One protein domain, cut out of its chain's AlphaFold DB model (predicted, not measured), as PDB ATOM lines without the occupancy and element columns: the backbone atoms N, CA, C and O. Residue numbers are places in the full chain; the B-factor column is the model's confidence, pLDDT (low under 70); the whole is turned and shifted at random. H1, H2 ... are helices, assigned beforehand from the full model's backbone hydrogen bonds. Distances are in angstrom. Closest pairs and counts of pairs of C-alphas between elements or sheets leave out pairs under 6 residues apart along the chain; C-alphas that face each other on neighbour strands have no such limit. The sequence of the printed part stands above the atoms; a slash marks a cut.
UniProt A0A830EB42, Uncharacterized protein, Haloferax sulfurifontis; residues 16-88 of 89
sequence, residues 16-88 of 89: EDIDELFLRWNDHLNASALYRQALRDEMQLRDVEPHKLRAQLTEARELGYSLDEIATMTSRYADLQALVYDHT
ATOM      1  N   GLU A  16     238.068 165.689 143.607       87.62
ATOM      2  CA  GLU A  16     237.282 165.106 142.512       87.62
ATOM      3  C   GLU A  16     236.556 166.189 141.705       87.62
ATOM      4  O   GLU A  16     236.545 166.118 140.483       87.62
ATOM      5  N   ASP A  17     236.050 167.242 142.360       90.19
ATOM      6  CA  ASP A  17     235.389 168.366 141.678       90.19
ATOM      7  C   ASP A  17     236.344 169.106 140.720       90.19
ATOM      8  O   ASP A  17     235.961 169.466 139.607       90.19
ATOM      9  N   ILE A  18     237.600 169.333 141.134       91.12
ATOM     10  CA  ILE A  18     238.608 169.976 140.269       91.12
ATOM     11  C   ILE A  18     239.057 169.058 139.127       91.12
ATOM     12  O   ILE A  18     239.376 169.544 138.042       91.12
ATOM     13  N   ASP A  19     239.078 167.745 139.369       89.88
ATOM     14  CA  ASP A  19     239.420 166.742 138.361       89.88
ATOM     15  C   ASP A  19     238.323 166.677 137.302       89.88
ATOM     16  O   ASP A  19     238.611 166.737 136.108       89.88
ATOM     17  N   GLU A  20     237.068 166.635 137.744       90.50
ATOM     18  CA  GLU A  20     235.901 166.642 136.875       90.50
ATOM     19  C   GLU A  20     235.836 167.917 136.032       90.50
ATOM     20  O   GLU A  20     235.696 167.819 134.814       90.50
ATOM     21  N   LEU A  21     235.995 169.100 136.636       92.50
ATOM     22  CA  LEU A  21     235.974 170.359 135.888       92.50
ATOM     23  C   LEU A  21     237.044 170.380 134.791       92.50
ATOM     24  O   LEU A  21     236.764 170.716 133.642       92.50
ATOM     25  N   PHE A  22     238.268 169.979 135.131       91.12
ATOM     26  CA  PHE A  22     239.364 169.960 134.173       91.12
ATOM     27  C   PHE A  22     239.146 168.940 133.054       91.12
ATOM     28  O   PHE A  22     239.467 169.227 131.903       91.12
ATOM     29  N   LEU A  23     238.582 167.771 133.358       90.19
ATOM     30  CA  LEU A  23     238.220 166.785 132.343       90.19
ATOM     31  C   LEU A  23     237.081 167.279 131.446       90.19
ATOM     32  O   LEU A  23     237.131 167.046 130.247       90.19
ATOM     33  N   ARG A  24     236.096 168.006 131.985       91.19
ATOM     34  CA  ARG A  24     235.026 168.619 131.181       91.19
ATOM     35  C   ARG A  24     235.560 169.697 130.235       91.19
ATOM     36  O   ARG A  24     235.113 169.771 129.098       91.19
ATOM     37  N   TRP A  25     236.544 170.486 130.665       92.50
ATOM     38  CA  TRP A  25     237.252 171.431 129.788       92.50
ATOM     39  C   TRP A  25     238.098 170.750 128.711       92.50
ATOM     40  O   TRP A  25     238.395 171.348 127.680       92.50
ATOM     41  N   ASN A  26     238.528 169.517 128.965       88.69
ATOM     42  CA  ASN A  26     239.406 168.753 128.094       88.69
ATOM     43  C   ASN A  26     238.739 167.417 127.758       88.69
ATOM     44  O   ASN A  26     239.299 166.358 128.036       88.69
ATOM     45  N   ASP A  27     237.540 167.473 127.181       84.19
ATOM     46  CA  ASP A  27     236.718 166.303 126.846       84.19
ATOM     47  C   ASP A  27     237.412 165.324 125.877       84.19
ATOM     48  O   ASP A  27     237.089 164.135 125.837       84.19
ATOM     49  N   HIS A  28     238.425 165.798 125.144       83.38
ATOM     50  CA  HIS A  28     239.314 164.981 124.320       83.38
ATOM     51  C   HIS A  28     240.281 164.105 125.134       83.38
ATOM     52  O   HIS A  28     240.862 163.166 124.583       83.38
ATOM     53  N   LEU A  29     240.498 164.396 126.422       83.94
ATOM     54  CA  LEU A  29     241.280 163.545 127.315       83.94
ATOM     55  C   LEU A  29     240.435 162.348 127.738       83.94
ATOM     56  O   LEU A  29     239.332 162.474 128.264       83.94
ATOM     57  N   ASN A  30     240.990 161.150 127.571       76.38
ATOM     58  CA  ASN A  30     240.318 159.949 128.030       76.38
ATOM     59  C   ASN A  30     240.403 159.839 129.564       76.38
ATOM     60  O   ASN A  30     241.343 159.249 130.102       76.38
ATOM     61  N   ALA A  31     239.386 160.361 130.251       69.19
ATOM     62  CA  ALA A  31     239.239 160.307 131.705       69.19
ATOM     63  C   ALA A  31     239.378 158.885 132.276       69.19
ATOM     64  O   ALA A  31     239.957 158.702 133.342       69.19
ATOM     65  N   SER A  32     238.902 157.867 131.550       67.12
ATOM     66  CA  SER A  32     238.981 156.468 131.995       67.12
ATOM     67  C   SER A  32     240.400 155.887 131.961       67.12
ATOM     68  O   SER A  32     240.669 154.891 132.631       67.12
ATOM     69  N   ALA A  33     241.311 156.506 131.202       69.44
ATOM     70  CA  ALA A  33     242.697 156.068 131.055       69.44
ATOM     71  C   ALA A  33     243.684 156.854 131.936       69.44
ATOM     72  O   ALA A  33     244.829 156.428 132.095       69.44
ATOM     73  N   LEU A  34     243.271 157.991 132.506       73.44
ATOM     74  CA  LEU A  34     244.148 158.839 133.309       73.44
ATOM     75  C   LEU A  34     244.103 158.450 134.789       73.44
ATOM     76  O   LEU A  34     243.087 158.570 135.470       73.44
ATOM     77  N   TYR A  35     245.257 158.049 135.320       77.75
ATOM     78  CA  TYR A  35     245.469 158.004 136.765       77.75
ATOM     79  C   TYR A  35     245.530 159.428 137.332       77.75
ATOM     80  O   TYR A  35     246.009 160.340 136.660       77.75
ATOM     81  N   ARG A  36     245.143 159.620 138.604       79.12
ATOM     82  CA  ARG A  36     245.194 160.941 139.270       79.12
ATOM     83  C   ARG A  36     246.547 161.646 139.131       79.12
ATOM     84  O   ARG A  36     246.571 162.859 138.976       79.12
ATOM     85  N   GLN A  37     247.659 160.908 139.164       83.25
ATOM     86  CA  GLN A  37     248.984 161.495 138.947       83.25
ATOM     87  C   GLN A  37     249.139 162.037 137.520       83.25
ATOM     88  O   GLN A  37     249.512 163.189 137.356       83.25
ATOM     89  N   ALA A  38     248.760 161.259 136.504       86.81
ATOM     90  CA  ALA A  38     248.811 161.695 135.110       86.81
ATOM     91  C   ALA A  38     247.902 162.909 134.854       86.81
ATOM     92  O   ALA A  38     248.272 163.807 134.110       86.81
ATOM     93  N   LEU A  39     246.743 162.985 135.518       86.69
ATOM     94  CA  LEU A  39     245.870 164.159 135.445       86.69
ATOM     95  C   LEU A  39     246.536 165.416 136.027       86.69
ATOM     96  O   LEU A  39     246.393 166.506 135.483       86.69
ATOM     97  N   ARG A  40     247.282 165.270 137.128       88.44
ATOM     98  CA  ARG A  40     248.058 166.371 137.721       88.44
ATOM     99  C   ARG A  40     249.211 166.794 136.820       88.44
ATOM    100  O   ARG A  40     249.446 167.992 136.694       88.44
ATOM    101  N   ASP A  41     249.874 165.839 136.181       88.38
ATOM    102  CA  ASP A  41     250.940 166.116 135.220       88.38
ATOM    103  C   ASP A  41     250.370 166.869 133.998       88.38
ATOM    104  O   ASP A  41     250.912 167.896 133.602       88.38
ATOM    105  N   GLU A  42     249.213 166.454 133.465       88.62
ATOM    106  CA  GLU A  42     248.495 167.163 132.391       88.62
ATOM    107  C   GLU A  42     248.071 168.583 132.793       88.62
ATOM    108  O   GLU A  42     248.200 169.520 132.005       88.62
ATOM    109  N   MET A  43     247.584 168.767 134.023       89.81
ATOM    110  CA  MET A  43     247.277 170.092 134.566       89.81
ATOM    111  C   MET A  43     248.521 170.984 134.596       89.81
ATOM    112  O   MET A  43     248.462 172.119 134.130       89.81
ATOM    113  N   GLN A  44     249.657 170.464 135.068       88.31
ATOM    114  CA  GLN A  44     250.925 171.199 135.074       88.31
ATOM    115  C   GLN A  44     251.415 171.528 133.660       88.31
ATOM    116  O   GLN A  44     251.854 172.649 133.420       88.31
ATOM    117  N   LEU A  45     251.295 170.597 132.707       88.31
ATOM    118  CA  LEU A  45     251.640 170.834 131.299       88.31
ATOM    119  C   LEU A  45     250.805 171.957 130.666       88.31
ATOM    120  O   LEU A  45     251.267 172.614 129.734       88.31
ATOM    121  N   ARG A  46     249.588 172.182 131.170       85.00
ATOM    122  CA  ARG A  46     248.660 173.231 130.721       85.00
ATOM    123  C   ARG A  46     248.675 174.479 131.608       85.00
ATOM    124  O   ARG A  46     247.797 175.323 131.455       85.00
ATOM    125  N   ASP A  47     249.650 174.586 132.511       87.81
ATOM    126  CA  ASP A  47     249.812 175.698 133.457       87.81
ATOM    127  C   ASP A  47     248.586 175.922 134.369       87.81
ATOM    128  O   ASP A  47     248.248 177.032 134.778       87.81
ATOM    129  N   VAL A  48     247.873 174.835 134.684       88.75
ATOM    130  CA  VAL A  48     246.746 174.822 135.619       88.75
ATOM    131  C   VAL A  48     247.231 174.294 136.961       88.75
ATOM    132  O   VAL A  48     247.444 173.099 137.151       88.75
ATOM    133  N   GLU A  49     247.388 175.183 137.935       89.81
ATOM    134  CA  GLU A  49     247.780 174.787 139.286       89.81
ATOM    135  C   GLU A  49     246.564 174.256 140.071       89.81
ATOM    136  O   GLU A  49     245.622 175.016 140.320       89.81
ATOM    137  N   PRO A  50     246.563 172.989 140.545       88.25
ATOM    138  CA  PRO A  50     245.385 172.378 141.173       88.25
ATOM    139  C   PRO A  50     244.864 173.144 142.394       88.25
ATOM    140  O   PRO A  50     243.662 173.186 142.648       88.25
ATOM    141  N   HIS A  51     245.761 173.767 143.160       89.38
ATOM    142  CA  HIS A  51     245.385 174.554 144.332       89.38
ATOM    143  C   HIS A  51     244.707 175.878 143.953       89.38
ATOM    144  O   HIS A  51     243.753 176.274 144.622       89.38
ATOM    145  N   LYS A  52     245.155 176.532 142.873       90.38
ATOM    146  CA  LYS A  52     244.539 177.762 142.362       90.38
ATOM    147  C   LYS A  52     243.201 177.471 141.696       90.38
ATOM    148  O   LYS A  52     242.239 178.195 141.928       90.38
ATOM    149  N   LEU A  53     243.121 176.372 140.942       91.38
ATOM    150  CA  LEU A  53     241.864 175.874 140.386       91.38
ATOM    151  C   LEU A  53     240.851 175.594 141.500       91.38
ATOM    152  O   LEU A  53     239.704 176.016 141.401       91.38
ATOM    153  N   ARG A  54     241.286 174.952 142.593       91.25
ATOM    154  CA  ARG A  54     240.430 174.712 143.760       91.25
ATOM    155  C   ARG A  54     239.926 176.011 144.381       91.25
ATOM    156  O   ARG A  54     238.750 176.079 144.703       91.25
ATOM    157  N   ALA A  55     240.794 177.003 144.575       91.12
ATOM    158  CA  ALA A  55     240.401 178.286 145.155       91.12
ATOM    159  C   ALA A  55     239.323 178.977 144.307       91.12
ATOM    160  O   ALA A  55     238.248 179.273 144.813       91.12
ATOM    161  N   GLN A  56     239.559 179.095 143.002       91.69
ATOM    162  CA  GLN A  56     238.624 179.750 142.084       91.69
ATOM    163  C   GLN A  56     237.303 178.991 141.936       91.69
ATOM    164  O   GLN A  56     236.240 179.598 141.878       91.69
ATOM    165  N   LEU A  57     237.342 177.657 141.926       92.12
ATOM    166  CA  LEU A  57     236.122 176.852 141.926       92.12
ATOM    167  C   LEU A  57     235.340 177.010 143.241       92.12
ATOM    168  O   LEU A  57     234.113 176.994 143.220       92.12
ATOM    169  N   THR A  58     236.026 177.172 144.377       91.12
ATOM    170  CA  THR A  58     235.366 177.467 145.657       91.12
ATOM    171  C   THR A  58     234.672 178.817 145.593       91.12
ATOM    172  O   THR A  58     233.489 178.877 145.900       91.12
ATOM    173  N   GLU A  59     235.364 179.857 145.129       90.69
ATOM    174  CA  GLU A  59     234.797 181.203 144.980       90.69
ATOM    175  C   GLU A  59     233.576 181.192 144.044       90.69
ATOM    176  O   GLU A  59     232.513 181.689 144.402       90.69
ATOM    177  N   ALA A  60     233.665 180.524 142.888       90.50
ATOM    178  CA  ALA A  60     232.530 180.384 141.975       90.50
ATOM    179  C   ALA A  60     231.335 179.657 142.624       90.50
ATOM    180  O   ALA A  60     230.187 180.054 142.424       90.50
ATOM    181  N   ARG A  61     231.580 178.626 143.446       88.69
ATOM    182  CA  ARG A  61     230.508 177.986 144.222       88.69
ATOM    183  C   ARG A  61     229.928 178.925 145.278       88.69
ATOM    184  O   ARG A  61     228.712 178.989 145.413       88.69
ATOM    185  N   GLU A  62     230.761 179.670 145.998       89.00
ATOM    186  CA  GLU A  62     230.315 180.663 146.987       89.00
ATOM    187  C   GLU A  62     229.444 181.762 146.357       89.00
ATOM    188  O   GLU A  62     228.508 182.239 146.997       89.00
ATOM    189  N   LEU A  63     229.680 182.097 145.084       88.31
ATOM    190  CA  LEU A  63     228.858 183.022 144.296       88.31
ATOM    191  C   LEU A  63     227.498 182.450 143.859       88.31
ATOM    192  O   LEU A  63     226.653 183.198 143.373       88.31
ATOM    193  N   GLY A  64     227.259 181.150 144.038       89.25
ATOM    194  CA  GLY A  64     225.988 180.513 143.694       89.25
ATOM    195  C   GLY A  64     226.066 179.488 142.567       89.25
ATOM    196  O   GLY A  64     225.094 178.762 142.357       89.25
ATOM    197  N   TYR A  65     227.192 179.403 141.855       89.62
ATOM    198  CA  TYR A  65     227.295 178.559 140.671       89.62
ATOM    199  C   TYR A  65     227.466 177.079 141.011       89.62
ATOM    200  O   TYR A  65     228.289 176.682 141.842       89.62
ATOM    201  N   SER A  66     226.726 176.227 140.307       90.50
ATOM    202  CA  SER A  66     226.963 174.786 140.311       90.50
ATOM    203  C   SER A  66     228.155 174.403 139.425       90.50
ATOM    204  O   SER A  66     228.565 175.140 138.530       90.50
ATOM    205  N   LEU A  67     228.714 173.208 139.648       89.81
ATOM    206  CA  LEU A  67     229.818 172.692 138.829       89.81
ATOM    207  C   LEU A  67     229.441 172.582 137.345       89.81
ATOM    208  O   LEU A  67     230.252 172.906 136.482       89.81
ATOM    209  N   ASP A  68     228.217 172.137 137.062       90.50
ATOM    210  CA  ASP A  68     227.685 172.004 135.706       90.50
ATOM    211  C   ASP A  68     227.556 173.357 134.999       90.50
ATOM    212  O   ASP A  68     227.949 173.479 133.837       90.50
ATOM    213  N   GLU A  69     227.068 174.386 135.696       91.62
ATOM    214  CA  GLU A  69     227.007 175.750 135.158       91.62
ATOM    215  C   GLU A  69     228.408 176.285 134.870       91.62
ATOM    216  O   GLU A  69     228.665 176.752 133.762       91.62
ATOM    217  N   ILE A  70     229.343 176.126 135.811       92.94
ATOM    218  CA  ILE A  70     230.738 176.547 135.628       92.94
ATOM    219  C   ILE A  70     231.351 175.845 134.416       92.94
ATOM    220  O   ILE A  70     231.932 176.507 133.559       92.94
ATOM    221  N   ALA A  71     231.201 174.526 134.300       92.69
ATOM    222  CA  ALA A  71     231.742 173.758 133.180       92.69
ATOM    223  C   ALA A  71     231.082 174.100 131.832       92.69
ATOM    224  O   ALA A  71     231.691 173.896 130.788       92.69
ATOM    225  N   THR A  72     229.850 174.615 131.845       92.12
ATOM    226  CA  THR A  72     229.145 175.071 130.637       92.12
ATOM    227  C   THR A  72     229.582 176.478 130.227       92.12
ATOM    228  O   THR A  72     229.679 176.779 129.039       92.12
ATOM    229  N   MET A  73     229.840 177.350 131.202       92.00
ATOM    230  CA  MET A  73     230.193 178.756 130.980       92.00
ATOM    231  C   MET A  73     231.693 178.980 130.768       92.00
ATOM    232  O   MET A  73     232.091 180.024 130.257       92.00
ATOM    233  N   THR A  74     232.530 178.018 131.158       94.25
ATOM    234  CA  THR A  74     233.990 178.133 131.123       94.25
ATOM    235  C   THR A  74     234.600 176.962 130.366       94.25
ATOM    236  O   THR A  74     234.134 175.832 130.475       94.25
ATOM    237  N   SER A  75     235.669 177.224 129.616       90.69
ATOM    238  CA  SER A  75     236.404 176.197 128.859       90.69
ATOM    239  C   SER A  75     237.876 176.082 129.266       90.69
ATOM    240  O   SER A  75     238.606 175.214 128.792       90.69
ATOM    241  N   ARG A  76     238.337 176.985 130.136       91.12
ATOM    242  CA  ARG A  76     239.718 177.085 130.622       91.12
ATOM    243  C   ARG A  76     239.766 177.872 131.923       91.12
ATOM    244  O   ARG A  76     238.866 178.648 132.238       91.12
ATOM    245  N   TYR A  77     240.895 177.762 132.618       90.88
ATOM    246  CA  TYR A  77     241.131 178.442 133.891       90.88
ATOM    247  C   TYR A  77     240.956 179.970 133.825       90.88
ATOM    248  O   TYR A  77     240.430 180.564 134.760       90.88
ATOM    249  N   ALA A  78     241.338 180.605 132.712       90.12
ATOM    250  CA  ALA A  78     241.149 182.043 132.520       90.12
ATOM    251  C   ALA A  78     239.667 182.454 132.452       90.12
ATOM    252  O   ALA A  78     239.310 183.512 132.960       90.12
ATOM    253  N   ASP A  79     238.802 181.615 131.871       92.75
ATOM    254  CA  ASP A  79     237.364 181.894 131.802       92.75
ATOM    255  C   ASP A  79     236.734 181.782 133.202       92.75
ATOM    256  O   ASP A  79     235.885 182.589 133.561       92.75
ATOM    257  N   LEU A  80     237.189 180.819 134.019       92.25
ATOM    258  CA  LEU A  80     236.769 180.693 135.419       92.25
ATOM    259  C   LEU A  80     237.207 181.893 136.261       92.25
ATOM    260  O   LEU A  80     236.411 182.405 137.041       92.25
ATOM    261  N   GLN A  81     238.445 182.362 136.086       91.69
ATOM    262  CA  GLN A  81     238.899 183.586 136.748       91.69
ATOM    263  C   GLN A  81     238.036 184.784 136.359       91.69
ATOM    264  O   GLN A  81     237.636 185.547 137.228       91.69
ATOM    265  N   ALA A  82     237.727 184.937 135.068       91.75
ATOM    266  CA  ALA A  82     236.860 186.013 134.602       91.75
ATOM    267  C   ALA A  82     235.452 185.908 135.209       91.75
ATOM    268  O   ALA A  82     234.931 186.914 135.671       91.75
ATOM    269  N   LEU A  83     234.878 184.701 135.281       90.25
ATOM    270  CA  LEU A  83     233.564 184.455 135.886       90.25
ATOM    271  C   LEU A  83     233.508 184.891 137.357       90.25
ATOM    272  O   LEU A  83     232.526 185.486 137.788       90.25
ATOM    273  N   VAL A  84     234.557 184.594 138.127       88.81
ATOM    274  CA  VAL A  84     234.646 184.997 139.536       88.81
ATOM    275  C   VAL A  84     234.889 186.502 139.665       88.81
ATOM    276  O   VAL A  84     234.250 187.156 140.485       88.81
ATOM    277  N   TYR A  85     235.778 187.061 138.838       87.44
ATOM    278  CA  TYR A  85     236.154 188.474 138.898       87.44
ATOM    279  C   TYR A  85     234.994 189.411 138.515       87.44
ATOM    280  O   TYR A  85     234.766 190.398 139.210       87.44
ATOM    281  N   ASP A  86     234.221 189.076 137.475       79.88
ATOM    282  CA  ASP A  86     233.060 189.855 136.998       79.88
ATOM    283  C   ASP A  86     231.965 190.001 138.076       79.88
ATOM    284  O   ASP A  86     231.222 190.974 138.098       79.88
ATOM    285  N   HIS A  87     231.908 189.065 139.029       69.00
ATOM    286  CA  HIS A  87     230.978 189.083 140.163       69.00
ATOM    287  C   HIS A  87     231.473 189.854 141.395       69.00
ATOM    288  O   HIS A  87     230.724 190.003 142.363       69.00
ATOM    289  N   THR A  88     232.731 190.302 141.390       60.12
ATOM    290  CA  THR A  88     233.342 191.057 142.497       60.12
ATOM    291  C   THR A  88     233.405 192.573 142.263       60.12
ATOM    292  O   THR A  88     233.877 193.286 143.153       60.12
TER     293      THR A  88
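What this domain is: This is residues 16 to 88 of the 89 residues of an uncharacterized protein of Haloferax sulfurifontis (UniProt A0A830EB42). What is the shape? Two side-by-side helix pairs, H1 with H4 and H3 with H5, are set crosswise to each other, and H2 lies at one end, near H1 and close to where H3 begins. What is it made of? The printed part has 73 residues with five named helices, H1 to H5 in chain order, and no named strand: all helix. How large is it? It is compact, with a radius of gyration of the C-alphas of 11.8 A, and elongated, spanning 36 by 19 by 17 A.

Where its parts are: Where do the helices run? H1 is residues 16 to 25, from C-alpha 16 at (237.282, 165.106, 142.512), and H2 is residues 36 to 45. H3, residues 50 to 62, is 18.2 A long, and H4 is residues 67 to 73. Where does the last one end? H5, residues 77 to 86, is 14.3 A long and ends at C-alpha 86, (233.060, 189.855, 136.998).

How they stand to each other: What does H1 touch? It touches H4 at a shallow tilt of 22 degrees, the same way, the closest C-alphas being Leu 21 and Ala 71, 6.1 A apart. It touches H3 about perpendicular, at 86 degrees; the closest C-alphas are Ile 18 and Arg 54, 6.2 A apart. And H2 and H5? H2 is close to H1 but not clearly touching: C-alphas 19 and 39, the closest, are 7.5 A apart. H5 touches H3 at a shallow tilt of 34 degrees, only just short of steep, with C-alphas 60 and 84 closest at 5.6 A. Are the backbones well formed? Every O i to N i+4 pair is within hydrogen-bond range in H1, H2, H3, H4 and H5.

The domain as a whole: Is there a cut or long link? The printed part has no cut, and no link is long. Where is confidence low? Residues 31 to 33 and 87 to 88 have pLDDT under 70.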